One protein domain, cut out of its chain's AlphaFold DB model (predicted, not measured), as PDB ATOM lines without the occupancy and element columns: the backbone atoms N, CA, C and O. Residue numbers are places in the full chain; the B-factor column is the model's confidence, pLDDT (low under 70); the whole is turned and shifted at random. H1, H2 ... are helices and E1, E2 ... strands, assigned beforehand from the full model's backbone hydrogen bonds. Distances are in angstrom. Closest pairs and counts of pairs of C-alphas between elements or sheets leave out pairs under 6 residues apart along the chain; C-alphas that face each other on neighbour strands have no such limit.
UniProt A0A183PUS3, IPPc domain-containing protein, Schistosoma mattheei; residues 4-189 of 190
ATOM      1  N   PHE A   4       7.564  26.342  15.786       61.06
ATOM      2  CA  PHE A   4       8.879  26.983  15.908       61.06
ATOM      3  C   PHE A   4       9.608  27.212  14.574       61.06
ATOM      4  O   PHE A   4      10.106  26.282  13.955       61.06
ATOM      5  N   LEU A   5       9.685  28.478  14.157       68.06
ATOM      6  CA  LEU A   5      10.608  28.954  13.129       68.06
ATOM      7  C   LEU A   5      11.746  29.679  13.852       68.06
ATOM      8  O   LEU A   5      11.491  30.559  14.674       68.06
ATOM      9  N   SER A   6      12.992  29.308  13.587       72.00
ATOM     10  CA  SER A   6      14.165  29.995  14.135       72.00
ATOM     11  C   SER A   6      15.198  30.196  13.043       72.00
ATOM     12  O   SER A   6      15.310  29.362  12.146       72.00
ATOM     13  N   TYR A   7      15.930  31.306  13.107       78.75
ATOM     14  CA  TYR A   7      16.998  31.604  12.163       78.75
ATOM     15  C   TYR A   7      18.245  32.116  12.882       78.75
ATOM     16  O   TYR A   7      18.154  32.701  13.961       78.75
ATOM     17  N   VAL A   8      19.411  31.899  12.276       76.25
ATOM     18  CA  VAL A   8      20.687  32.462  12.734       76.25
ATOM     19  C   VAL A   8      21.510  32.916  11.534       76.25
ATOM     20  O   VAL A   8      21.455  32.311  10.464       76.25
ATOM     21  N   VAL A   9      22.262  34.000  11.711       77.19
ATOM     22  CA  VAL A   9      23.236  34.490  10.734       77.19
ATOM     23  C   VAL A   9      24.627  34.285  11.314       77.19
ATOM     24  O   VAL A   9      24.933  34.811  12.382       77.19
ATOM     25  N   VAL A  10      25.473  33.541  10.605       75.12
ATOM     26  CA  VAL A  10      26.876  33.327  10.962       75.12
ATOM     27  C   VAL A  10      27.749  34.179  10.036       75.12
ATOM     28  O   VAL A  10      27.973  33.794   8.885       75.12
ATOM     29  N   PRO A  11      28.229  35.355  10.477       72.75
ATOM     30  CA  PRO A  11      29.127  36.174   9.669       72.75
ATOM     31  C   PRO A  11      30.500  35.501   9.518       72.75
ATOM     32  O   PRO A  11      31.031  34.955  10.481       72.75
ATOM     33  N   GLN A  12      31.133  35.614   8.343       72.06
ATOM     34  CA  GLN A  12      32.539  35.217   8.174       72.06
ATOM     35  C   GLN A  12      33.414  36.031   9.136       72.06
ATOM     36  O   GLN A  12      33.438  37.255   9.033       72.06
ATOM     37  N   SER A  13      34.147  35.398  10.054       60.16
ATOM     38  CA  SER A  13      34.849  36.122  11.129       60.16
ATOM     39  C   SER A  13      36.083  36.912  10.659       60.16
ATOM     40  O   SER A  13      36.385  37.959  11.232       60.16
ATOM     41  N   VAL A  14      36.756  36.486   9.578       56.38
ATOM     42  CA  VAL A  14      38.036  37.070   9.127       56.38
ATOM     43  C   VAL A  14      37.964  37.612   7.694       56.38
ATOM     44  O   VAL A  14      37.788  36.872   6.727       56.38
ATOM     45  N   GLY A  15      38.185  38.921   7.549       48.56
ATOM     46  CA  GLY A  15      38.349  39.604   6.266       48.56
ATOM     47  C   GLY A  15      38.478  41.115   6.445       48.56
ATOM     48  O   GLY A  15      37.517  41.768   6.834       48.56
ATOM     49  N   VAL A  16      39.657  41.674   6.163       40.44
ATOM     50  CA  VAL A  16      39.850  43.129   6.084       40.44
ATOM     51  C   VAL A  16      39.325  43.591   4.727       40.44
ATOM     52  O   VAL A  16      39.870  43.213   3.691       40.44
ATOM     53  N   THR A  17      38.259  44.386   4.718       41.81
ATOM     54  CA  THR A  17      37.849  45.172   3.550       41.81
ATOM     55  C   THR A  17      38.141  46.635   3.857       41.81
ATOM     56  O   THR A  17      37.582  47.188   4.799       41.81
ATOM     57  N   THR A  18      39.032  47.261   3.089       43.34
ATOM     58  CA  THR A  18      39.492  48.651   3.271       43.34
ATOM     59  C   THR A  18      38.474  49.718   2.834       43.34
ATOM     60  O   THR A  18      38.828  50.875   2.640       43.34
ATOM     61  N   SER A  19      37.194  49.377   2.716       42.19
ATOM     62  CA  SER A  19      36.113  50.325   2.443       42.19
ATOM     63  C   SER A  19      34.798  49.793   3.024       42.19
ATOM     64  O   SER A  19      34.520  48.602   2.916       42.19
ATOM     65  N   ALA A  20      34.063  50.673   3.720       41.50
ATOM     66  CA  ALA A  20      32.745  50.503   4.358       41.50
ATOM     67  C   ALA A  20      32.166  49.065   4.354       41.50
ATOM     68  O   ALA A  20      31.572  48.607   3.378       41.50
ATOM     69  N   ALA A  21      32.354  48.342   5.463       44.16
ATOM     70  CA  ALA A  21      32.170  46.896   5.556       44.16
ATOM     71  C   ALA A  21      30.694  46.441   5.571       44.16
ATOM     72  O   ALA A  21      30.135  46.142   6.625       44.16
ATOM     73  N   VAL A  22      30.081  46.275   4.395       50.31
ATOM     74  CA  VAL A  22      28.984  45.307   4.241       50.31
ATOM     75  C   VAL A  22      29.618  43.920   4.149       50.31
ATOM     76  O   VAL A  22      30.243  43.563   3.150       50.31
ATOM     77  N   ARG A  23      29.503  43.128   5.218       57.75
ATOM     78  CA  ARG A  23      30.023  41.755   5.263       57.75
ATOM     79  C   ARG A  23      29.097  40.844   4.450       57.75
ATOM     80  O   ARG A  23      28.042  40.450   4.924       57.75
ATOM     81  N   THR A  24      29.484  40.526   3.215       68.56
ATOM     82  CA  THR A  24      28.662  39.752   2.256       68.56
ATOM     83  C   THR A  24      28.875  38.234   2.313       68.56
ATOM     84  O   THR A  24      28.260  37.498   1.541       68.56
ATOM     85  N   LYS A  25      29.770  37.766   3.191       80.81
ATOM     86  CA  LYS A  25      30.189  36.366   3.326       80.81
ATOM     87  C   LYS A  25      29.818  35.823   4.703       80.81
ATOM     88  O   LYS A  25      29.978  36.517   5.711       80.81
ATOM     89  N   GLY A  26      29.353  34.583   4.738       85.81
ATOM     90  CA  GLY A  26      28.801  33.946   5.931       85.81
ATOM     91  C   GLY A  26      27.729  32.926   5.569       85.81
ATOM     92  O   GLY A  26      27.650  32.503   4.417       85.81
ATOM     93  N   ALA A  27      26.897  32.557   6.536       89.25
ATOM     94  CA  ALA A  27      25.747  31.693   6.318       89.25
ATOM     95  C   ALA A  27      24.490  32.216   7.009       89.25
ATOM     96  O   ALA A  27      24.557  32.904   8.027       89.25
ATOM     97  N   VAL A  28      23.341  31.855   6.452       90.12
ATOM     98  CA  VAL A  28      22.024  32.009   7.061       90.12
ATOM     99  C   VAL A  28      21.447  30.616   7.241       90.12
ATOM    100  O   VAL A  28      21.485  29.800   6.321       90.12
ATOM    101  N   ALA A  29      20.913  30.354   8.423       90.38
ATOM    102  CA  ALA A  29      20.272  29.097   8.759       90.38
ATOM    103  C   ALA A  29      18.819  29.349   9.143       90.38
ATOM    104  O   ALA A  29      18.543  30.328   9.836       90.38
ATOM    105  N   ILE A  30      17.913  28.464   8.742       90.25
ATOM    106  CA  ILE A  30      16.512  28.456   9.161       90.25
ATOM    107  C   ILE A  30      16.139  27.025   9.533       90.25
ATOM    108  O   ILE A  30      16.397  26.109   8.757       90.25
ATOM    109  N   CYS A  31      15.492  26.824  10.678       88.75
ATOM    110  CA  CYS A  31      14.955  25.519  11.053       88.75
ATOM    111  C   CYS A  31      13.486  25.582  11.470       88.75
ATOM    112  O   CYS A  31      13.018  26.598  11.997       88.75
ATOM    113  N   PHE A  32      12.778  24.473  11.264       85.81
ATOM    114  CA  PHE A  32      11.404  24.281  11.720       85.81
ATOM    115  C   PHE A  32      11.057  22.800  11.899       85.81
ATOM    116  O   PHE A  32      11.743  21.925  11.376       85.81
ATOM    117  N   ILE A  33       9.960  22.521  12.614       85.75
ATOM    118  CA  ILE A  33       9.372  21.176  12.683       85.75
ATOM    119  C   ILE A  33       8.236  21.047  11.672       85.75
ATOM    120  O   ILE A  33       7.265  21.816  11.701       85.75
ATOM    121  N   LEU A  34       8.299  19.997  10.862       85.69
ATOM    122  CA  LEU A  34       7.229  19.553   9.983       85.69
ATOM    123  C   LEU A  34       6.847  18.110  10.336       85.69
ATOM    124  O   LEU A  34       7.667  17.210  10.257       85.69
ATOM    125  N   PHE A  35       5.601  17.894  10.771       87.50
ATOM    126  CA  PHE A  35       5.072  16.572  11.162       87.50
ATOM    127  C   PHE A  35       5.919  15.784  12.185       87.50
ATOM    128  O   PHE A  35       5.872  14.562  12.219       87.50
ATOM    129  N   GLY A  36       6.645  16.482  13.063       82.12
ATOM    130  CA  GLY A  36       7.522  15.859  14.062       82.12
ATOM    131  C   GLY A  36       8.970  15.680  13.600       82.12
ATOM    132  O   GLY A  36       9.804  15.379  14.442       82.12
ATOM    133  N   THR A  37       9.259  15.944  12.325       85.00
ATOM    134  CA  THR A  37      10.604  15.975  11.740       85.00
ATOM    135  C   THR A  37      11.182  17.383  11.834       85.00
ATOM    136  O   THR A  37      10.573  18.350  11.367       85.00
ATOM    137  N   SER A  38      12.351  17.506  12.445       87.06
ATOM    138  CA  SER A  38      13.159  18.717  12.517       87.06
ATOM    139  C   SER A  38      13.974  18.887  11.233       87.06
ATOM    140  O   SER A  38      14.755  18.022  10.843       87.06
ATOM    141  N   ILE A  39      13.765  20.009  10.545       89.25
ATOM    142  CA  ILE A  39      14.398  20.300   9.257       89.25
ATOM    143  C   ILE A  39      15.216  21.582   9.389       89.25
ATOM    144  O   ILE A  39      14.692  22.607   9.833       89.25
ATOM    145  N   LEU A  40      16.483  21.527   8.982       90.88
ATOM    146  CA  LEU A  40      17.406  22.656   8.904       90.88
ATOM    147  C   LEU A  40      17.729  22.973   7.443       90.88
ATOM    148  O   LEU A  40      18.131  22.098   6.687       90.88
ATOM    149  N   PHE A  41      17.617  24.242   7.065       92.19
ATOM    150  CA  PHE A  41      18.123  24.780   5.807       92.19
ATOM    151  C   PHE A  41      19.266  25.749   6.092       92.19
ATOM    152  O   PHE A  41      19.100  26.704   6.851       92.19
ATOM    153  N   LEU A  42      20.408  25.526   5.452       92.25
ATOM    154  CA  LEU A  42      21.596  26.369   5.495       92.25
ATOM    155  C   LEU A  42      21.880  26.923   4.101       92.25
ATOM    156  O   LEU A  42      21.952  26.175   3.130       92.25
ATOM    157  N   SER A  43      22.079  28.235   4.010       92.25
ATOM    158  CA  SER A  43      22.581  28.898   2.810       92.25
ATOM    159  C   SER A  43      23.863  29.643   3.147       92.25
ATOM    160  O   SER A  43      23.858  30.489   4.040       92.25
ATOM    161  N   ALA A  44      24.962  29.328   2.463       91.19
ATOM    162  CA  ALA A  44      26.267  29.923   2.732       91.19
ATOM    163  C   ALA A  44      26.889  30.589   1.500       91.19
ATOM    164  O   ALA A  44      26.674  30.189   0.360       91.19
ATOM    165  N   HIS A  45      27.708  31.607   1.748       90.12
ATOM    166  CA  HIS A  45      28.494  32.305   0.743       90.12
ATOM    167  C   HIS A  45      29.931  32.444   1.252       90.12
ATOM    168  O   HIS A  45      30.236  33.327   2.058       90.12
ATOM    169  N   PHE A  46      30.813  31.553   0.801       90.31
ATOM    170  CA  PHE A  46      32.186  31.439   1.308       90.31
ATOM    171  C   PHE A  46      33.188  32.300   0.535       90.31
ATOM    172  O   PHE A  46      32.869  32.953  -0.471       90.31
ATOM    173  N   LYS A  47      34.431  32.342   1.026       86.81
ATOM    174  CA  LYS A  47      35.514  33.121   0.427       86.81
ATOM    175  C   LYS A  47      35.747  32.752  -1.045       86.81
ATOM    176  O   LYS A  47      36.086  31.621  -1.395       86.81
ATOM    177  N   ALA A  48      35.638  33.762  -1.906       81.88
ATOM    178  CA  ALA A  48      35.957  33.651  -3.325       81.88
ATOM    179  C   ALA A  48      37.477  33.625  -3.573       81.88
ATOM    180  O   ALA A  48      38.264  33.957  -2.685       81.88
ATOM    181  N   ASN A  49      37.859  33.342  -4.824       78.56
ATOM    182  CA  ASN A  49      39.228  33.162  -5.342       78.56
ATOM    183  C   ASN A  49      39.753  31.721  -5.204       78.56
ATOM    184  O   ASN A  49      39.581  31.072  -4.176       78.56
ATOM    185  N   HIS A  50      40.404  31.236  -6.259       74.31
ATOM    186  CA  HIS A  50      40.908  29.870  -6.381       74.31
ATOM    187  C   HIS A  50      41.957  29.514  -5.323       74.31
ATOM    188  O   HIS A  50      41.905  28.422  -4.780       74.31
ATOM    189  N   THR A  51      42.803  30.459  -4.910       84.31
ATOM    190  CA  THR A  51      43.847  30.231  -3.894       84.31
ATOM    191  C   THR A  51      43.327  30.079  -2.457       84.31
ATOM    192  O   THR A  51      44.107  29.822  -1.550       84.31
ATOM    193  N   ASN A  52      42.025  30.265  -2.214       88.38
ATOM    194  CA  ASN A  52      41.448  30.351  -0.867       88.38
ATOM    195  C   ASN A  52      40.797  29.042  -0.377       88.38
ATOM    196  O   ASN A  52      39.829  29.101   0.380       88.38
ATOM    197  N   PHE A  53      41.303  27.872  -0.783       92.12
ATOM    198  CA  PHE A  53      40.760  26.571  -0.361       92.12
ATOM    199  C   PHE A  53      40.695  26.431   1.167       92.12
ATOM    200  O   PHE A  53      39.614  26.251   1.724       92.12
ATOM    201  N   GLU A  54      41.821  26.629   1.860       92.62
ATOM    202  CA  GLU A  54      41.886  26.536   3.325       92.62
ATOM    203  C   GLU A  54      40.908  27.500   4.002       92.62
ATOM    204  O   GLU A  54      40.265  27.161   4.991       92.62
ATOM    205  N   ARG A  55      40.732  28.702   3.439       90.56
ATOM    206  CA  ARG A  55      39.778  29.688   3.960       90.56
ATOM    207  C   ARG A  55      38.332  29.227   3.811       90.56
ATOM    208  O   ARG A  55      37.561  29.472   4.728       90.56
ATOM    209  N   ARG A  56      37.962  28.547   2.721       93.12
ATOM    210  CA  ARG A  56      36.617  27.964   2.562       93.12
ATOM    211  C   ARG A  56      36.365  26.824   3.544       93.12
ATOM    212  O   ARG A  56      35.277  26.744   4.103       93.12
ATOM    213  N   VAL A  57      37.375  25.992   3.806       94.12
ATOM    214  CA  VAL A  57      37.300  24.965   4.859       94.12
ATOM    215  C   VAL A  57      37.086  25.618   6.227       94.12
ATOM    216  O   VAL A  57      36.209  25.201   6.980       94.12
ATOM    217  N   GLN A  58      37.819  26.691   6.535       92.38
ATOM    218  CA  GLN A  58      37.614  27.451   7.773       92.38
ATOM    219  C   GLN A  58      36.231  28.115   7.835       92.38
ATOM    220  O   GLN A  58      35.612  28.102   8.895       92.38
ATOM    221  N   ASP A  59      35.718  28.656   6.724       91.12
ATOM    222  CA  ASP A  59      34.359  29.208   6.659       91.12
ATOM    223  C   ASP A  59      33.311  28.127   6.978       91.12
ATOM    224  O   ASP A  59      32.414  28.371   7.783       91.12
ATOM    225  N   TYR A  60      33.451  26.918   6.418       93.56
ATOM    226  CA  TYR A  60      32.593  25.771   6.739       93.56
ATOM    227  C   TYR A  60      32.624  25.433   8.236       93.56
ATOM    228  O   TYR A  60      31.574  25.392   8.875       93.56
ATOM    229  N   LEU A  61      33.819  25.257   8.813       92.50
ATOM    230  CA  LEU A  61      33.978  24.919  10.232       92.50
ATOM    231  C   LEU A  61      33.388  26.003  11.140       92.50
ATOM    232  O   LEU A  61      32.756  25.699  12.148       92.50
ATOM    233  N   GLN A  62      33.550  27.274  10.771       90.38
ATOM    234  CA  GLN A  62      32.942  28.383  11.498       90.38
ATOM    235  C   GLN A  62      31.421  28.337  11.444       90.38
ATOM    236  O   GLN A  62      30.789  28.575  12.468       90.38
ATOM    237  N   VAL A  63      30.827  28.024  10.291       90.81
ATOM    238  CA  VAL A  63      29.373  27.874  10.193       90.81
ATOM    239  C   VAL A  63      28.897  26.732  11.083       90.81
ATOM    240  O   VAL A  63      28.047  26.975  11.933       90.81
ATOM    241  N   VAL A  64      29.493  25.540  10.980       90.00
ATOM    242  CA  VAL A  64      29.120  24.381  11.812       90.00
ATOM    243  C   VAL A  64      29.218  24.708  13.305       90.00
ATOM    244  O   VAL A  64      28.241  24.541  14.033       90.00
ATOM    245  N   ASN A  65      30.351  25.254  13.751       87.06
ATOM    246  CA  ASN A  65      30.613  25.511  15.171       87.06
ATOM    247  C   ASN A  65      29.764  26.643  15.768       87.06
ATOM    248  O   ASN A  65      29.602  26.700  16.984       87.06
ATOM    249  N   ASN A  66      29.238  27.555  14.943       84.94
ATOM    250  CA  ASN A  66      28.457  28.707  15.406       84.94
ATOM    251  C   ASN A  66      26.958  28.601  15.089       84.94
ATOM    252  O   ASN A  66      26.205  29.526  15.408       84.94
ATOM    253  N   ILE A  67      26.485  27.494  14.501       82.69
ATOM    254  CA  ILE A  67      25.048  27.214  14.420       82.69
ATOM    255  C   ILE A  67      24.533  26.945  15.836       82.69
ATOM    256  O   ILE A  67      24.673  25.858  16.403       82.69
ATOM    257  N   ASN A  68      23.910  27.972  16.403       75.88
ATOM    258  CA  ASN A  68      23.269  27.927  17.708       75.88
ATOM    259  C   ASN A  68      21.764  28.159  17.555       75.88
ATOM    260  O   ASN A  68      21.232  29.211  17.905       75.88
ATOM    261  N   LEU A  69      21.095  27.184  16.946       74.06
ATOM    262  CA  LEU A  69      19.641  27.142  16.855       74.06
ATOM    263  C   LEU A  69      19.087  26.293  18.007       74.06
ATOM    264  O   LEU A  69      19.741  25.331  18.421       74.06
ATOM    265  N   PRO A  70      17.903  26.638  18.546       67.00
ATOM    266  CA  PRO A  70      17.289  25.855  19.609       67.00
ATOM    267  C   PRO A  70      17.091  24.406  19.154       67.00
ATOM    268  O   PRO A  70      16.848  24.150  17.978       67.00
ATOM    269  N   LYS A  71      17.147  23.451  20.087       64.56
ATOM    270  CA  LYS A  71      16.700  22.080  19.807       64.56
ATOM    271  C   LYS A  71      15.209  22.129  19.485       64.56
ATOM    272  O   LYS A  71      14.391  22.352  20.378       64.56
ATOM    273  N   VAL A  72      14.854  21.984  18.212       59.12
ATOM    274  CA  VAL A  72      13.463  22.076  17.761       59.12
ATOM    275  C   VAL A  72      12.911  20.663  17.582       59.12
ATOM    276  O   VAL A  72      12.890  20.134  16.482       59.12
ATOM    277  N   GLY A  73      12.479  20.023  18.670       55.19
ATOM    278  CA  GLY A  73      11.963  18.647  18.634       55.19
ATOM    279  C   GLY A  73      12.022  17.985  20.010       55.19
ATOM    280  O   GLY A  73      12.790  18.399  20.864       55.19
ATOM    281  N   PHE A  74      11.140  17.024  20.268       47.81
ATOM    282  CA  PHE A  74      10.671  16.619  21.599       47.81
ATOM    283  C   PHE A  74      11.717  16.112  22.612       47.81
ATOM    284  O   PHE A  74      12.661  15.414  22.265       47.81
ATOM    285  N   ASN A  75      11.397  16.365  23.891       47.75
ATOM    286  CA  ASN A  75      11.710  15.631  25.132       47.75
ATOM    287  C   ASN A  75      11.980  14.114  24.986       47.75
ATOM    288  O   ASN A  75      11.230  13.286  25.509       47.75
ATOM    289  N   LYS A  76      13.059  13.705  24.331       44.16
ATOM    290  CA  LYS A  76      13.609  12.359  24.479       44.16
ATOM    291  C   LYS A  76      15.015  12.504  25.016       44.16
ATOM    292  O   LYS A  76      15.795  13.296  24.501       44.16
ATOM    293  N   GLY A  77      15.310  11.749  26.070       47.50
ATOM    294  CA  GLY A  77      16.600  11.683  26.756       47.50
ATOM    295  C   GLY A  77      17.746  11.131  25.905       47.50
ATOM    296  O   GLY A  77      18.590  10.410  26.428       47.50
ATOM    297  N   TYR A  78      17.788  11.457  24.612       48.88
ATOM    298  CA  TYR A  78      18.953  11.294  23.767       48.88
ATOM    299  C   TYR A  78      20.008  12.284  24.246       48.88
ATOM    300  O   TYR A  78      20.041  13.457  23.871       48.88
ATOM    301  N   LYS A  79      20.872  11.788  25.131       46.81
ATOM    302  CA  LYS A  79      22.198  12.352  25.336       46.81
ATOM    303  C   LYS A  79      22.984  12.098  24.050       46.81
ATOM    304  O   LYS A  79      23.745  11.143  23.978       46.81
ATOM    305  N   TYR A  80      22.754  12.908  23.020       52.84
ATOM    306  CA  TYR A  80      23.783  13.080  22.010       52.84
ATOM    307  C   TYR A  80      24.994  13.633  22.762       52.84
ATOM    308  O   TYR A  80      24.932  14.730  23.325       52.84
ATOM    309  N   GLU A  81      26.071  12.859  22.836       52.03
ATOM    310  CA  GLU A  81      27.385  13.465  22.983       52.03
ATOM    311  C   GLU A  81      27.624  14.227  21.674       52.03
ATOM    312  O   GLU A  81      28.053  13.659  20.675       52.03
ATOM    313  N   GLU A  82      27.164  15.484  21.628       58.19
ATOM    314  CA  GLU A  82      27.130  16.300  20.409       58.19
ATOM    315  C   GLU A  82      28.557  16.659  19.985       58.19
ATOM    316  O   GLU A  82      29.078  17.714  20.339       58.19
ATOM    317  N   SER A  83      29.195  15.775  19.218       68.62
ATOM    318  CA  SER A  83      30.442  16.104  18.522       68.62
ATOM    319  C   SER A  83      30.190  17.036  17.326       68.62
ATOM    320  O   SER A  83      31.040  17.870  17.023       68.62
ATOM    321  N   ASN A  84      29.004  16.965  16.701       80.88
ATOM    322  CA  ASN A  84      28.597  17.816  15.583       80.88
ATOM    323  C   ASN A  84      27.246  18.528  15.852       80.88
ATOM    324  O   ASN A  84      26.216  17.871  16.003       80.88
ATOM    325  N   PRO A  85      27.206  19.879  15.852       82.69
ATOM    326  CA  PRO A  85      25.987  20.678  16.030       82.69
ATOM    327  C   PRO A  85      24.832  20.384  15.059       82.69
ATOM    328  O   PRO A  85      23.686  20.738  15.363       82.69
ATOM    329  N   LEU A  86      25.125  19.797  13.895       87.00
ATOM    330  CA  LEU A  86      24.143  19.472  12.856       87.00
ATOM    331  C   LEU A  86      23.335  18.204  13.165       87.00
ATOM    332  O   LEU A  86      22.201  18.102  12.708       87.00
ATOM    333  N   ASP A  87      23.860  17.300  13.995       84.56
ATOM    334  CA  ASP A  87      23.232  16.003  14.313       84.56
ATOM    335  C   ASP A  87      21.939  16.153  15.139       84.56
ATOM    336  O   ASP A  87      21.206  15.199  15.377       84.56
ATOM    337  N   ARG A  88      21.632  17.378  15.580       80.94
ATOM    338  CA  ARG A  88      20.399  17.734  16.295       80.94
ATOM    339  C   ARG A  88      19.162  17.825  15.405       80.94
ATOM    340  O   ARG A  88      18.070  18.031  15.937       80.94
ATOM    341  N   PHE A  89      19.338  17.765  14.089       85.62
ATOM    342  CA  PHE A  89      18.264  17.860  13.112       85.62
ATOM    343  C   PHE A  89      18.102  16.522  12.389       85.62
ATOM    344  O   PHE A  89      19.092  15.878  12.041       85.62
ATOM    345  N   ASP A  90      16.854  16.132  12.135       87.94
ATOM    346  CA  ASP A  90      16.527  14.899  11.410       87.94
ATOM    347  C   ASP A  90      16.955  15.011   9.934       87.94
ATOM    348  O   ASP A  90      17.439  14.059   9.322       87.94
ATOM    349  N   VAL A  91      16.794  16.210   9.357       90.25
ATOM    350  CA  VAL A  91      17.170  16.515   7.972       90.25
ATOM    351  C   VAL A  91      17.895  17.855   7.901       90.25
ATOM    352  O   VAL A  91      17.376  18.874   8.366       90.25
ATOM    353  N   VAL A  92      19.068  17.879   7.262       92.12
ATOM    354  CA  VAL A  92      19.832  19.112   7.016       92.12
ATOM    355  C   VAL A  92      20.054  19.305   5.524       92.12
ATOM    356  O   VAL A  92      20.702  18.488   4.882       92.12
ATOM    357  N   PHE A  93      19.578  20.424   4.987       93.50
ATOM    358  CA  PHE A  93      19.904  20.904   3.649       93.50
ATOM    359  C   PHE A  93      20.964  21.998   3.735       93.50
ATOM    360  O   PHE A  93      20.802  22.951   4.498       93.50
ATOM    361  N   TRP A  94      22.018  21.904   2.925       93.25
ATOM    362  CA  TRP A  94      23.032  22.950   2.801       93.25
ATOM    363  C   TRP A  94      23.235  23.330   1.339       93.25
ATOM    364  O   TRP A  94      23.564  22.493   0.504       93.25
ATOM    365  N   ALA A  95      23.062  24.612   1.037       91.12
ATOM    366  CA  ALA A  95      23.189  25.178  -0.296       91.12
ATOM    367  C   ALA A  95      23.975  26.502  -0.289       91.12
ATOM    368  O   ALA A  95      24.311  27.048   0.764       91.12
ATOM    369  N   GLY A  96      24.246  27.043  -1.477       89.44
ATOM    370  CA  GLY A  96      24.763  28.402  -1.667       89.44
ATOM    371  C   GLY A  96      26.078  28.479  -2.445       89.44
ATOM    372  O   GLY A  96      26.566  27.487  -2.983       89.44
ATOM    373  N   ASP A  97      26.657  29.679  -2.532       90.12
ATOM    374  CA  ASP A  97      27.930  29.904  -3.225       90.12
ATOM    375  C   ASP A  97      29.124  29.558  -2.317       90.12
ATOM    376  O   ASP A  97      29.811  30.420  -1.747       90.12
ATOM    377  N   LEU A  98      29.386  28.255  -2.203       91.25
ATOM    378  CA  LEU A  98      30.503  27.707  -1.434       91.25
ATOM    379  C   LEU A  98      31.871  28.039  -2.051       91.25
ATOM    380  O   LEU A  98      32.896  27.891  -1.392       91.25
ATOM    381  N   ASN A  99      31.907  28.545  -3.290       91.88
ATOM    382  CA  ASN A  99      33.104  29.050  -3.964       91.88
ATOM    383  C   ASN A  99      34.269  28.049  -4.159       91.88
ATOM    384  O   ASN A  99      35.370  28.497  -4.498       91.88
ATOM    385  N   PHE A 100      34.061  26.742  -3.975       92.88
ATOM    386  CA  PHE A 100      35.041  25.698  -4.303       92.88
ATOM    387  C   PHE A 100      35.276  25.611  -5.812       92.88
ATOM    388  O   PHE A 100      34.386  25.903  -6.607       92.88
ATOM    389  N   ARG A 101      36.515  25.330  -6.218       94.56
ATOM    390  CA  ARG A 101      36.962  25.465  -7.608       94.56
ATOM    391  C   ARG A 101      37.447  24.146  -8.187       94.56
ATOM    392  O   ARG A 101      37.904  23.261  -7.476       94.56
ATOM    393  N   ILE A 102      37.426  24.079  -9.511       94.75
ATOM    394  CA  ILE A 102      38.066  23.016 -10.283       94.75
ATOM    395  C   ILE A 102      39.582  23.246 -10.311       94.75
ATOM    396  O   ILE A 102      40.051  24.294 -10.764       94.75
ATOM    397  N   GLN A 103      40.365  22.256  -9.877       93.88
ATOM    398  CA  GLN A 103      41.831  22.338  -9.807       93.88
ATOM    399  C   GLN A 103      42.511  21.864 -11.096       93.88
ATOM    400  O   GLN A 103      43.279  20.895 -11.114       93.88
ATOM    401  N   ARG A 104      42.236  22.555 -12.207       94.06
ATOM    402  CA  ARG A 104      42.894  22.327 -13.503       94.06
ATOM    403  C   ARG A 104      43.109  23.632 -14.274       94.06
ATOM    404  O   ARG A 104      42.351  24.584 -14.085       94.06
ATOM    405  N   PRO A 105      44.110  23.695 -15.175       94.19
ATOM    406  CA  PRO A 105      44.274  24.835 -16.072       94.19
ATOM    407  C   PRO A 105      43.025  25.063 -16.929       94.19
ATOM    408  O   PRO A 105      42.435  24.108 -17.435       94.19
ATOM    409  N   ARG A 106      42.660  26.332 -17.153       93.75
ATOM    410  CA  ARG A 106      41.441  26.716 -17.886       93.75
ATOM    411  C   ARG A 106      41.291  26.008 -19.232       93.75
ATOM    412  O   ARG A 106      40.226  25.473 -19.511       93.75
ATOM    413  N   HIS A 107      42.350  25.976 -20.042       92.44
ATOM    414  CA  HIS A 107      42.300  25.369 -21.375       92.44
ATOM    415  C   HIS A 107      41.951  23.870 -21.329       92.44
ATOM    416  O   HIS A 107      41.229  23.386 -22.193       92.44
ATOM    417  N   ILE A 108      42.400  23.142 -20.298       92.38
ATOM    418  CA  ILE A 108      42.040  21.732 -20.094       92.38
ATOM    419  C   ILE A 108      40.553  21.612 -19.756       92.38
ATOM    420  O   ILE A 108      39.851  20.809 -20.363       92.38
ATOM    421  N   VAL A 109      40.060  22.445 -18.836       93.06
ATOM    422  CA  VAL A 109      38.642  22.456 -18.441       93.06
ATOM    423  C   VAL A 109      37.742  22.765 -19.638       93.06
ATOM    424  O   VAL A 109      36.785  22.039 -19.890       93.06
ATOM    425  N   GLU A 110      38.076  23.785 -20.429       91.19
ATOM    426  CA  GLU A 110      37.323  24.128 -21.637       91.19
ATOM    427  C   GLU A 110      37.341  23.008 -22.683       91.19
ATOM    428  O   GLU A 110      36.313  22.744 -23.306       91.19
ATOM    429  N   ASN A 111      38.477  22.328 -22.867       89.81
ATOM    430  CA  ASN A 111      38.576  21.190 -23.782       89.81
ATOM    431  C   ASN A 111      37.670  20.032 -23.343       89.81
ATOM    432  O   ASN A 111      36.989  19.442 -24.182       89.81
ATOM    433  N   ILE A 112      37.610  19.737 -22.039       88.94
ATOM    434  CA  ILE A 112      36.727  18.697 -21.490       88.94
ATOM    435  C   ILE A 112      35.254  19.067 -21.714       88.94
ATOM    436  O   ILE A 112      34.478  18.231 -22.182       88.94
ATOM    437  N   ILE A 113      34.876  20.324 -21.444       88.94
ATOM    438  CA  ILE A 113      33.509  20.821 -21.665       88.94
ATOM    439  C   ILE A 113      33.127  20.699 -23.150       88.94
ATOM    440  O   ILE A 113      32.084  20.132 -23.469       88.94
ATOM    441  N   LYS A 114      33.995  21.160 -24.063       85.56
ATOM    442  CA  LYS A 114      33.771  21.118 -25.522       85.56
ATOM    443  C   LYS A 114      33.728  19.695 -26.084       85.56
ATOM    444  O   LYS A 114      32.949  19.417 -26.992       85.56
ATOM    445  N   GLY A 115      34.547  18.786 -25.556       77.12
ATOM    446  CA  GLY A 115      34.667  17.416 -26.058       77.12
ATOM    447  C   GLY A 115      33.506  16.488 -25.677       77.12
ATOM    448  O   GLY A 115      33.201  15.556 -26.422       77.12
ATOM    449  N   LYS A 116      32.832  16.721 -24.540       63.06
ATOM    450  CA  LYS A 116      31.883  15.756 -23.944       63.06
ATOM    451  C   LYS A 116      30.391  16.054 -24.144       63.06
ATOM    452  O   LYS A 116      29.562  15.309 -23.612       63.06
ATOM    453  N   TYR A 117      30.015  17.008 -25.005       54.66
ATOM    454  CA  TYR A 117      28.604  17.246 -25.378       54.66
ATOM    455  C   TYR A 117      27.874  15.999 -25.937       54.66
ATOM    456  O   TYR A 117      26.647  15.985 -25.988       54.66
ATOM    457  N   LYS A 118      28.595  14.922 -26.296       53.50
ATOM    458  CA  LYS A 118      28.014  13.642 -26.741       53.50
ATOM    459  C   LYS A 118      27.667  12.647 -25.622       53.50
ATOM    460  O   LYS A 118      26.802  11.808 -25.846       53.50
ATOM    461  N   HIS A 119      28.287  12.730 -24.437       53.62
ATOM    462  CA  HIS A 119      28.121  11.713 -23.380       53.62
ATOM    463  C   HIS A 119      27.532  12.231 -22.052       53.62
ATOM    464  O   HIS A 119      27.167  11.413 -21.220       53.62
ATOM    465  N   ARG A 120      27.324  13.547 -21.867       59.34
ATOM    466  CA  ARG A 120      26.707  14.158 -20.654       59.34
ATOM    467  C   ARG A 120      27.358  13.768 -19.315       59.34
ATOM    468  O   ARG A 120      26.708  13.853 -18.274       59.34
ATOM    469  N   THR A 121      28.614  13.326 -19.320       68.94
ATOM    470  CA  THR A 121      29.291  12.903 -18.095       68.94
ATOM    471  C   THR A 121      30.486  13.821 -17.804       68.94
ATOM    472  O   THR A 121      31.348  14.038 -18.657       68.94
ATOM    473  N   PHE A 122      30.486  14.449 -16.624       85.88
ATOM    474  CA  PHE A 122      31.477  15.448 -16.199       85.88
ATOM    475  C   PHE A 122      32.416  14.907 -15.110       85.88
ATOM    476  O   PHE A 122      33.103  15.682 -14.454       85.88
ATOM    477  N   GLU A 123      32.489  13.584 -14.923       88.19
ATOM    478  CA  GLU A 123      33.228  12.945 -13.820       88.19
ATOM    479  C   GLU A 123      34.712  13.315 -13.806       88.19
ATOM    480  O   GLU A 123      35.314  13.414 -12.744       88.19
ATOM    481  N   GLU A 124      35.300  13.583 -14.971       89.12
ATOM    482  CA  GLU A 124      36.689  14.036 -15.063       89.12
ATOM    483  C   GLU A 124      36.891  15.405 -14.398       89.12
ATOM    484  O   GLU A 124      37.870  15.592 -13.685       89.12
ATOM    485  N   LEU A 125      35.940  16.334 -14.559       92.31
ATOM    486  CA  LEU A 125      35.960  17.615 -13.847       92.31
ATOM    487  C   LEU A 125      35.633  17.413 -12.365       92.31
ATOM    488  O   LEU A 125      36.300  17.979 -11.509       92.31
ATOM    489  N   LEU A 126      34.650  16.569 -12.054       92.25
ATOM    490  CA  LEU A 126      34.240  16.313 -10.670       92.25
ATOM    491  C   LEU A 126      35.346  15.642  -9.840       92.25
ATOM    492  O   LEU A 126      35.482  15.937  -8.661       92.25
ATOM    493  N   SER A 127      36.206  14.817 -10.448       92.81
ATOM    494  CA  SER A 127      37.353  14.202  -9.756       92.81
ATOM    495  C   SER A 127      38.427  15.202  -9.306       92.81
ATOM    496  O   SER A 127      39.306  14.878  -8.513       92.81
ATOM    497  N   VAL A 128      38.375  16.432  -9.816       94.25
ATOM    498  CA  VAL A 128      39.325  17.511  -9.510       94.25
ATOM    499  C   VAL A 128      38.622  18.720  -8.896       94.25
ATOM    500  O   VAL A 128      39.201  19.806  -8.830       94.25
ATOM    501  N   ASP A 129      37.374  18.538  -8.471       95.06
ATOM    502  CA  ASP A 129      36.602  19.531  -7.745       95.06
ATOM    503  C   ASP A 129      37.030  19.568  -6.271       95.06
ATOM    504  O   ASP A 129      37.176  18.533  -5.618       95.06
ATOM    505  N   GLU A 130      37.292  20.763  -5.743       95.56
ATOM    506  CA  GLU A 130      37.757  20.927  -4.364       95.56
ATOM    507  C   GLU A 130      36.739  20.505  -3.307       95.56
ATOM    508  O   GLU A 130      37.153  19.989  -2.269       95.56
ATOM    509  N   LEU A 131      35.444  20.757  -3.534       94.62
ATOM    510  CA  LEU A 131      34.395  20.411  -2.576       94.62
ATOM    511  C   LEU A 131      34.328  18.890  -2.458       94.62
ATOM    512  O   LEU A 131      34.470  18.359  -1.359       94.62
ATOM    513  N   LEU A 132      34.193  18.205  -3.597       93.69
ATOM    514  CA  LEU A 132      34.085  16.747  -3.647       93.69
ATOM    515  C   LEU A 132      35.336  16.063  -3.094       93.69
ATOM    516  O   LEU A 132      35.237  15.107  -2.323       93.69
ATOM    517  N   ASN A 133      36.523  16.578  -3.420       94.75
ATOM    518  CA  ASN A 133      37.767  16.040  -2.879       94.75
ATOM    519  C   ASN A 133      37.853  16.226  -1.360       94.75
ATOM    520  O   ASN A 133      38.142  15.264  -0.648       94.75
ATOM    521  N   ALA A 134      37.555  17.420  -0.843       95.12
ATOM    522  CA  ALA A 134      37.574  17.674   0.596       95.12
ATOM    523  C   ALA A 134      36.513  16.856   1.350       95.12
ATOM    524  O   ALA A 134      36.775  16.387   2.460       95.12
ATOM    525  N   GLN A 135      35.346  16.638   0.739       94.69
ATOM    526  CA  GLN A 135      34.299  15.778   1.279       94.69
ATOM    527  C   GLN A 135      34.730  14.307   1.319       94.69
ATOM    528  O   GLN A 135      34.603  13.664   2.358       94.69
ATOM    529  N   SER A 136      35.315  13.786   0.234       93.56
ATOM    530  CA  SER A 136      35.802  12.397   0.164       93.56
ATOM    531  C   SER A 136      36.908  12.086   1.181       93.56
ATOM    532  O   SER A 136      37.047  10.951   1.628       93.56
ATOM    533  N   GLN A 137      37.671  13.107   1.579       95.19
ATOM    534  CA  GLN A 137      38.706  13.026   2.612       95.19
ATOM    535  C   GLN A 137      38.149  13.207   4.033       95.19
ATOM    536  O   GLN A 137      38.907  13.162   4.999       95.19
ATOM    537  N   GLY A 138      36.843  13.452   4.178       93.25
ATOM    538  CA  GLY A 138      36.195  13.691   5.464       93.25
ATOM    539  C   GLY A 138      36.544  15.037   6.104       93.25
ATOM    540  O   GLY A 138      36.346  15.212   7.301       93.25
ATOM    541  N   ILE A 139      37.064  16.010   5.352       94.50
ATOM    542  CA  ILE A 139      37.462  17.317   5.905       94.50
ATOM    543  C   ILE A 139      36.230  18.195   6.165       94.50
ATOM    544  O   ILE A 139      36.151  18.894   7.174       94.50
ATOM    545  N   ILE A 140      35.270  18.162   5.244       94.56
ATOM    546  CA  ILE A 140      34.036  18.957   5.267       94.56
ATOM    547  C   ILE A 140      32.859  18.092   4.823       94.56
ATOM    548  O   ILE A 140      33.066  17.078   4.167       94.56
ATOM    549  N   PHE A 141      31.631  18.497   5.154       92.94
ATOM    550  CA  PHE A 141      30.400  17.847   4.682       92.94
ATOM    551  C   PHE A 141      30.382  16.320   4.877       92.94
ATOM    552  O   PHE A 141      29.860  15.578   4.043       92.94
ATOM    553  N   GLN A 142      30.957  15.843   5.987       89.88
ATOM    554  CA  GLN A 142      30.910  14.428   6.349       89.88
ATOM    555  C   GLN A 142      29.448  13.971   6.427       89.88
ATOM    556  O   GLN A 142      28.615  14.669   7.004       89.88
ATOM    557  N   ASN A 143      29.154  12.809   5.841       88.19
ATOM    558  CA  ASN A 143      27.824  12.190   5.776       88.19
ATOM    559  C   ASN A 143      26.761  12.953   4.959       88.19
ATOM    560  O   ASN A 143      25.622  12.503   4.892       88.19
ATOM    561  N   PHE A 144      27.096  14.081   4.324       92.31
ATOM    562  CA  PHE A 144      26.187  14.721   3.372       92.31
ATOM    563  C   PHE A 144      26.210  14.002   2.022       92.31
ATOM    564  O   PHE A 144      27.270  13.623   1.530       92.31
ATOM    565  N   ASP A 145      25.052  13.934   1.380       90.06
ATOM    566  CA  ASP A 145      24.893  13.458   0.012       90.06
ATOM    567  C   ASP A 145      24.735  14.638  -0.956       90.06
ATOM    568  O   ASP A 145      23.920  15.539  -0.725       90.06
ATOM    569  N   GLU A 146      25.483  14.614  -2.066       86.94
ATOM    570  CA  GLU A 146      25.287  15.516  -3.207       86.94
ATOM    571  C   GLU A 146      24.568  14.801  -4.352       86.94
ATOM    572  O   GLU A 146      24.911  13.680  -4.740       86.94
ATOM    573  N   GLY A 147      23.571  15.466  -4.940       85.69
ATOM    574  CA  GLY A 147      22.916  14.965  -6.144       85.69
ATOM    575  C   GLY A 147      23.898  14.835  -7.315       85.69
ATOM    576  O   GLY A 147      24.794  15.654  -7.499       85.69
ATOM    577  N   ARG A 148      23.714  13.818  -8.169       85.75
ATOM    578  CA  ARG A 148      24.611  13.595  -9.316       85.75
ATOM    579  C   ARG A 148      24.600  14.786 -10.286       85.75
ATOM    580  O   ARG A 148      23.609  15.008 -10.984       85.75
ATOM    581  N   ILE A 149      25.744  15.456 -10.425       87.19
ATOM    582  CA  ILE A 149      25.943  16.572 -11.357       87.19
ATOM    583  C   ILE A 149      26.027  16.050 -12.802       87.19
ATOM    584  O   ILE A 149      26.885  15.239 -13.153       87.19
ATOM    585  N   ARG A 150      25.104  16.511 -13.655       85.62
ATOM    586  CA  ARG A 150      25.002  16.152 -15.091       85.62
ATOM    587  C   ARG A 150      25.005  17.371 -16.016       85.62
ATOM    588  O   ARG A 150      24.615  17.275 -17.178       85.62
ATOM    589  N   PHE A 151      25.405  18.516 -15.483       87.44
ATOM    590  CA  PHE A 151      25.427  19.808 -16.156       87.44
ATOM    591  C   PHE A 151      26.859  20.375 -16.154       87.44
ATOM    592  O   PHE A 151      27.685  19.946 -15.338       87.44
ATOM    593  N   PRO A 152      27.196  21.272 -17.097       89.00
ATOM    594  CA  PRO A 152      28.522  21.878 -17.149       89.00
ATOM    595  C   PRO A 152      28.744  22.830 -15.962       89.00
ATOM    596  O   PRO A 152      27.781  23.230 -15.313       89.00
ATOM    597  N   PRO A 153      29.995  23.225 -15.672       91.94
ATOM    598  CA  PRO A 153      30.279  24.207 -14.631       91.94
ATOM    599  C   PRO A 153      29.447  25.491 -14.778       91.94
ATOM    600  O   PRO A 153      29.325  26.033 -15.877       91.94
ATOM    601  N   THR A 154      28.903  25.983 -13.668       89.56
ATOM    602  CA  THR A 154      27.907  27.074 -13.601       89.56
ATOM    603  C   THR A 154      28.518  28.458 -13.380       89.56
ATOM    604  O   THR A 154      27.816  29.465 -13.307       89.56
ATOM    605  N   TYR A 155      29.840  28.539 -13.247       89.31
ATOM    606  CA  TYR A 155      30.569  29.787 -13.061       89.31
ATOM    607  C   TYR A 155      31.883  29.746 -13.837       89.31
ATOM    608  O   TYR A 155      32.517  28.706 -13.878       89.31
ATOM    609  N   LYS A 156      32.383  30.828 -14.432       88.69
ATOM    610  CA  LYS A 156      31.774  32.154 -14.585       88.69
ATOM    611  C   LYS A 156      31.470  32.393 -16.056       88.69
ATOM    612  O   LYS A 156      32.375  32.247 -16.872       88.69
ATOM    613  N   PHE A 157      30.257  32.832 -16.360       89.88
ATOM    614  CA  PHE A 157      29.869  33.260 -17.699       89.88
ATOM    615  C   PHE A 157      30.094  34.759 -17.915       89.88
ATOM    616  O   PHE A 157      30.128  35.549 -16.959       89.88
ATOM    617  N   ASP A 158      30.256  35.137 -19.175       90.00
ATOM    618  CA  ASP A 158      30.110  36.519 -19.614       90.00
ATOM    619  C   ASP A 158      28.650  36.967 -19.471       90.00
ATOM    620  O   ASP A 158      27.719  36.164 -19.457       90.00
ATOM    621  N   LEU A 159      28.434  38.274 -19.322       86.62
ATOM    622  CA  LEU A 159      27.081  38.804 -19.154       86.62
ATOM    623  C   LEU A 159      26.241  38.514 -20.403       86.62
ATOM    624  O   LEU A 159      26.649  38.854 -21.512       86.62
ATOM    625  N   ASN A 160      25.053  37.940 -20.196       85.88
ATOM    626  CA  ASN A 160      24.096  37.589 -21.252       85.88
ATOM    627  C   ASN A 160      24.680  36.653 -22.327       85.88
ATOM    628  O   ASN A 160      24.360  36.788 -23.507       85.88
ATOM    629  N   SER A 161      25.563  35.735 -21.930       87.50
ATOM    630  CA  SER A 161      26.260  34.831 -22.840       87.50
ATOM    631  C   SER A 161      26.499  33.471 -22.192       87.50
ATOM    632  O   SER A 161      26.771  33.390 -20.999       87.50
ATOM    633  N   ASP A 162      26.483  32.412 -23.003       85.19
ATOM    634  CA  ASP A 162      26.909  31.065 -22.596       85.19
ATOM    635  C   ASP A 162      28.438  30.884 -22.700       85.19
ATOM    636  O   ASP A 162      28.979  29.808 -22.435       85.19
ATOM    637  N   ALA A 163      29.166  31.933 -23.100       88.81
ATOM    638  CA  ALA A 163      30.621  31.933 -23.117       88.81
ATOM    639  C   ALA A 163      31.187  32.114 -21.702       88.81
ATOM    640  O   ALA A 163      30.739  32.965 -20.932       88.81
ATOM    641  N   TYR A 164      32.214  31.333 -21.368       91.62
ATOM    642  CA  TYR A 164      32.933  31.473 -20.103       91.62
ATOM    643  C   TYR A 164      33.869  32.695 -20.098       91.62
ATOM    644  O   TYR A 164      34.547  32.974 -21.084       91.62
ATOM    645  N   ASP A 165      33.959  33.345 -18.933       92.25
ATOM    646  CA  ASP A 165      34.655  34.600 -18.590       92.25
ATOM    647  C   ASP A 165      35.755  35.028 -19.574       92.25
ATOM    648  O   ASP A 165      36.901  34.605 -19.432       92.25
ATOM    649  N   SER A 166      35.439  35.893 -20.537       89.56
ATOM    650  CA  SER A 166      36.407  36.458 -21.489       89.56
ATOM    651  C   SER A 166      37.183  37.658 -20.929       89.56
ATOM    652  O   SER A 166      38.069  38.189 -21.596       89.56
ATOM    653  N   SER A 167      36.915  38.065 -19.681       91.75
ATOM    654  CA  SER A 167      37.659  39.147 -19.022       91.75
ATOM    655  C   SER A 167      39.139  38.807 -18.819       91.75
ATOM    656  O   SER A 167      39.533  37.642 -18.840       91.75
ATOM    657  N   GLU A 168      39.961  39.813 -18.512       88.50
ATOM    658  CA  GLU A 168      41.396  39.654 -18.208       88.50
ATOM    659  C   GLU A 168      41.685  38.616 -17.113       88.50
ATOM    660  O   GLU A 168      42.755  38.016 -17.072       88.50
ATOM    661  N   LYS A 169      40.718  38.379 -16.218       87.81
ATOM    662  CA  LYS A 169      40.862  37.419 -15.118       87.81
ATOM    663  C   LYS A 169      40.808  35.969 -15.580       87.81
ATOM    664  O   LYS A 169      41.230  35.114 -14.807       87.81
ATOM    665  N   GLN A 170      40.246  35.707 -16.764       89.25
ATOM    666  CA  GLN A 170      40.180  34.392 -17.399       89.25
ATOM    667  C   GLN A 170      39.888  33.263 -16.398       89.25
ATOM    668  O   GLN A 170      40.628  32.281 -16.298       89.25
ATOM    669  N   ARG A 171      38.817  33.399 -15.603       91.88
ATOM    670  CA  ARG A 171      38.537  32.431 -14.534       91.88
ATOM    671  C   ARG A 171      38.317  31.035 -15.104       91.88
ATOM    672  O   ARG A 171      37.708  30.876 -16.158       91.88
ATOM    673  N   VAL A 172      38.803  30.036 -14.378       94.56
ATOM    674  CA  VAL A 172      38.539  28.627 -14.677       94.56
ATOM    675  C   VAL A 172      37.054  28.341 -14.415       94.56
ATOM    676  O   VAL A 172      36.573  28.709 -13.337       94.56
ATOM    677  N   PRO A 173      36.332  27.695 -15.349       94.31
ATOM    678  CA  PRO A 173      34.972  27.241 -15.096       94.31
ATOM    679  C   PRO A 173      34.896  26.323 -13.863       94.31
ATOM    680  O   PRO A 173      35.750  25.456 -13.685       94.31
ATOM    681  N   SER A 174      33.933  26.518 -12.964       93.75
ATOM    682  CA  SER A 174      33.782  25.746 -11.719       93.75
ATOM    683  C   SER A 174      32.318  25.586 -11.300       93.75
ATOM    684  O   SER A 174      31.458  26.360 -11.726       93.75
ATOM    685  N   TYR A 175      32.042  24.578 -10.468       91.62
ATOM    686  CA  TYR A 175      30.725  24.316  -9.886       91.62
ATOM    687  C   TYR A 175      30.503  25.210  -8.663       91.62
ATOM    688  O   TYR A 175      30.678  24.818  -7.515       91.62
ATOM    689  N   THR A 176      30.165  26.469  -8.930       84.06
ATOM    690  CA  THR A 176      29.772  27.433  -7.898       84.06
ATOM    691  C   THR A 176      28.486  28.115  -8.324       84.06
ATOM    692  O   THR A 176      28.253  28.303  -9.520       84.06
ATOM    693  N   VAL A 177      27.665  28.534  -7.368       69.06
ATOM    694  CA  VAL A 177      26.450  29.293  -7.678       69.06
ATOM    695  C   VAL A 177      26.852  30.630  -8.305       69.06
ATOM    696  O   VAL A 177      27.399  31.506  -7.638       69.06
ATOM    697  N   SER A 178      26.601  30.790  -9.603       48.81
ATOM    698  CA  SER A 178      26.389  32.110 -10.192       48.81
ATOM    699  C   SER A 178      24.886  32.399 -10.135       48.81
ATOM    700  O   SER A 178      24.097  31.463 -10.035       48.81
ATOM    701  N   ASN A 179      24.492  33.675 -10.074       38.59
ATOM    702  CA  ASN A 179      23.095  34.104  -9.914       38.59
ATOM    703  C   ASN A 179      22.114  33.240 -10.743       38.59
ATOM    704  O   ASN A 179      21.989  33.470 -11.942       38.59
ATOM    705  N   GLY A 180      21.413  32.291 -10.106       37.69
ATOM    706  CA  GLY A 180      20.361  31.486 -10.743       37.69
ATOM    707  C   GLY A 180      20.406  29.968 -10.518       37.69
ATOM    708  O   GLY A 180      19.340  29.361 -10.545       37.69
ATOM    709  N   ASP A 181      21.563  29.362 -10.226       40.38
ATOM    710  CA  ASP A 181      21.683  27.892 -10.137       40.38
ATOM    711  C   ASP A 181      21.854  27.396  -8.690       40.38
ATOM    712  O   ASP A 181      22.705  27.893  -7.958       40.38
ATOM    713  N   PHE A 182      21.061  26.410  -8.253       38.38
ATOM    714  CA  PHE A 182      21.104  25.867  -6.887       38.38
ATOM    715  C   PHE A 182      21.923  24.571  -6.811       38.38
ATOM    716  O   PHE A 182      21.575  23.579  -7.448       38.38
ATOM    717  N   PHE A 183      22.950  24.548  -5.957       50.03
ATOM    718  CA  PHE A 183      23.547  23.309  -5.439       50.03
ATOM    719  C   PHE A 183      22.958  23.023  -4.061       50.03
ATOM    720  O   PHE A 183      22.837  23.946  -3.256       50.03
ATOM    721  N   SER A 184      22.592  21.769  -3.796       44.66
ATOM    722  CA  SER A 184      22.081  21.335  -2.497       44.66
ATOM    723  C   SER A 184      22.743  20.029  -2.089       44.66
ATOM    724  O   SER A 184      22.719  19.054  -2.838       44.66
ATOM    725  N   LEU A 185      23.259  20.024  -0.870       58.47
ATOM    726  CA  LEU A 185      23.681  18.849  -0.124       58.47
ATOM    727  C   LEU A 185      22.589  18.505   0.891       58.47
ATOM    728  O   LEU A 185      21.974  19.414   1.455       58.47
ATOM    729  N   SER A 186      22.352  17.218   1.141       52.84
ATOM    730  CA  SER A 186      21.415  16.760   2.176       52.84
ATOM    731  C   SER A 186      22.058  15.747   3.116       52.84
ATOM    732  O   SER A 186      22.692  14.810   2.645       52.84
ATOM    733  N   LEU A 187      21.852  15.898   4.421       61.34
ATOM    734  CA  LEU A 187      22.189  14.911   5.448       61.34
ATOM    735  C   LEU A 187      20.894  14.345   6.039       61.34
ATOM    736  O   LEU A 187      19.984  15.113   6.368       61.34
ATOM    737  N   HIS A 188      20.843  13.024   6.200       53.41
ATOM    738  CA  HIS A 188      19.755  12.306   6.863       53.41
ATOM    739  C   HIS A 188      20.315  11.622   8.112       53.41
ATOM    740  O   HIS A 188      21.183  10.756   7.993       53.41
ATOM    741  N   SER A 189      19.846  12.005   9.299       51.59
ATOM    742  CA  SER A 189      20.131  11.247  10.520       51.59
ATOM    743  C   SER A 189      19.098  10.117  10.657       51.59
ATOM    744  O   SER A 189      17.903  10.320  10.436       51.59
TER     745      SER A 189
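What this domain is: This is residues 4 to 189 of the 190 residues of the protein "IPPc domain-containing protein" of Schistosoma mattheei (UniProt A0A183PUS3). A twisted sheet of five strands has its longest helix, H1, slantwise over one face, and no named helix covers the other face. Past the end of the strands where E4 finishes, H3 and H4 sit with the long loop stretch around residues 149 to 175 as a second part, while H5 lies between them and H1; residues 16 to 22 stick out as a loop. The 186 printed residues hold five named helices and five named strands in the order E1 E2 E3 H1 H2 E4 H3 H4 H5 E5, and under half of the residues are in them. The sheet is mixed, ordered E1 E2 E3 E4 E5, and the class is mixed, helices and strands. The whole is compact, with a radius of gyration of the C-alphas of 18.2 A and spans of 56 by 45 by 30 A.

How they stand to each other: E1, residues 4 to 11, and E2, residues 26 to 34, form an antiparallel hairpin, with N 8 and O 29 at 3.0 A. E2 and E3, residues 37 to 45, form the next hairpin, with N 30 and O 41 at 2.8 A; E1 E2 E3 are a meander, each strand the antiparallel neighbour of the one before. H1, residues 53 to 66, is on the sheet at a height of 9.2 A, over E2, at 42 degrees to it on the local plane; the closest C-alphas of H1 and E2 are those of Val 63 and Ala 27, 6.5 A apart. H2, residues 85 to 88, only grazes the sheet with residues 86 to 88 and only just touches H1, with 3 pairs of C-alphas within 8 A, the closest being Val 64 and Pro 85 at 6.4 A. E4, residues 91 to 97, is parallel to E3, with N 93 and O 40 at 2.8 A; E3, H1 H2, E4 are a strand-helix-strand unit, two parallel neighbour strands with helices between, and its crossover is right-handed. H3, residues 106 to 115, and H4, residues 123 to 126, only just touch, with 3 pairs of C-alphas within 8 A, the closest being Val 109 and Leu 125 at 7.2 A. H5, residues 130 to 136, is close to H1 but not clearly touching, the closest C-alphas being Phe 53 and Glu 130 at 7.5 A. E5, residues 184 to 188, is the edge strand antiparallel to E4, with N 185 and O 94 at 2.8 A. Every O i to N i+4 pair is within hydrogen-bond range in H1, H3 and H5; H2 and H4 are too short for such a pair.

Where its parts are: E1 begins at C-alpha 4 (8.879, 26.983, 15.908) and is 23.1 A long; E2 is 26.2 A, E3 26.6 A and E4 20.5 A. H1 begins at C-alpha 53 (40.760, 26.571, -0.361) and is 20.1 A long; H3 is 14.1 A. E5 ends at C-alpha 188 (19.755, 12.306, 6.863).

The domain as a whole: The two C-alphas farthest apart are those of Gly 77 and Glu 168, 58.5 A. The printed part has no cut, and the links E1 to E2, H1 to H2 and H5 to E5 are long, the last with 47 residues. The mean pLDDT of the printed part is 79.6, and it is under 70 at residues 4 to 5, 13 to 24, 70 to 83, 116 to 121 and 177 to 189.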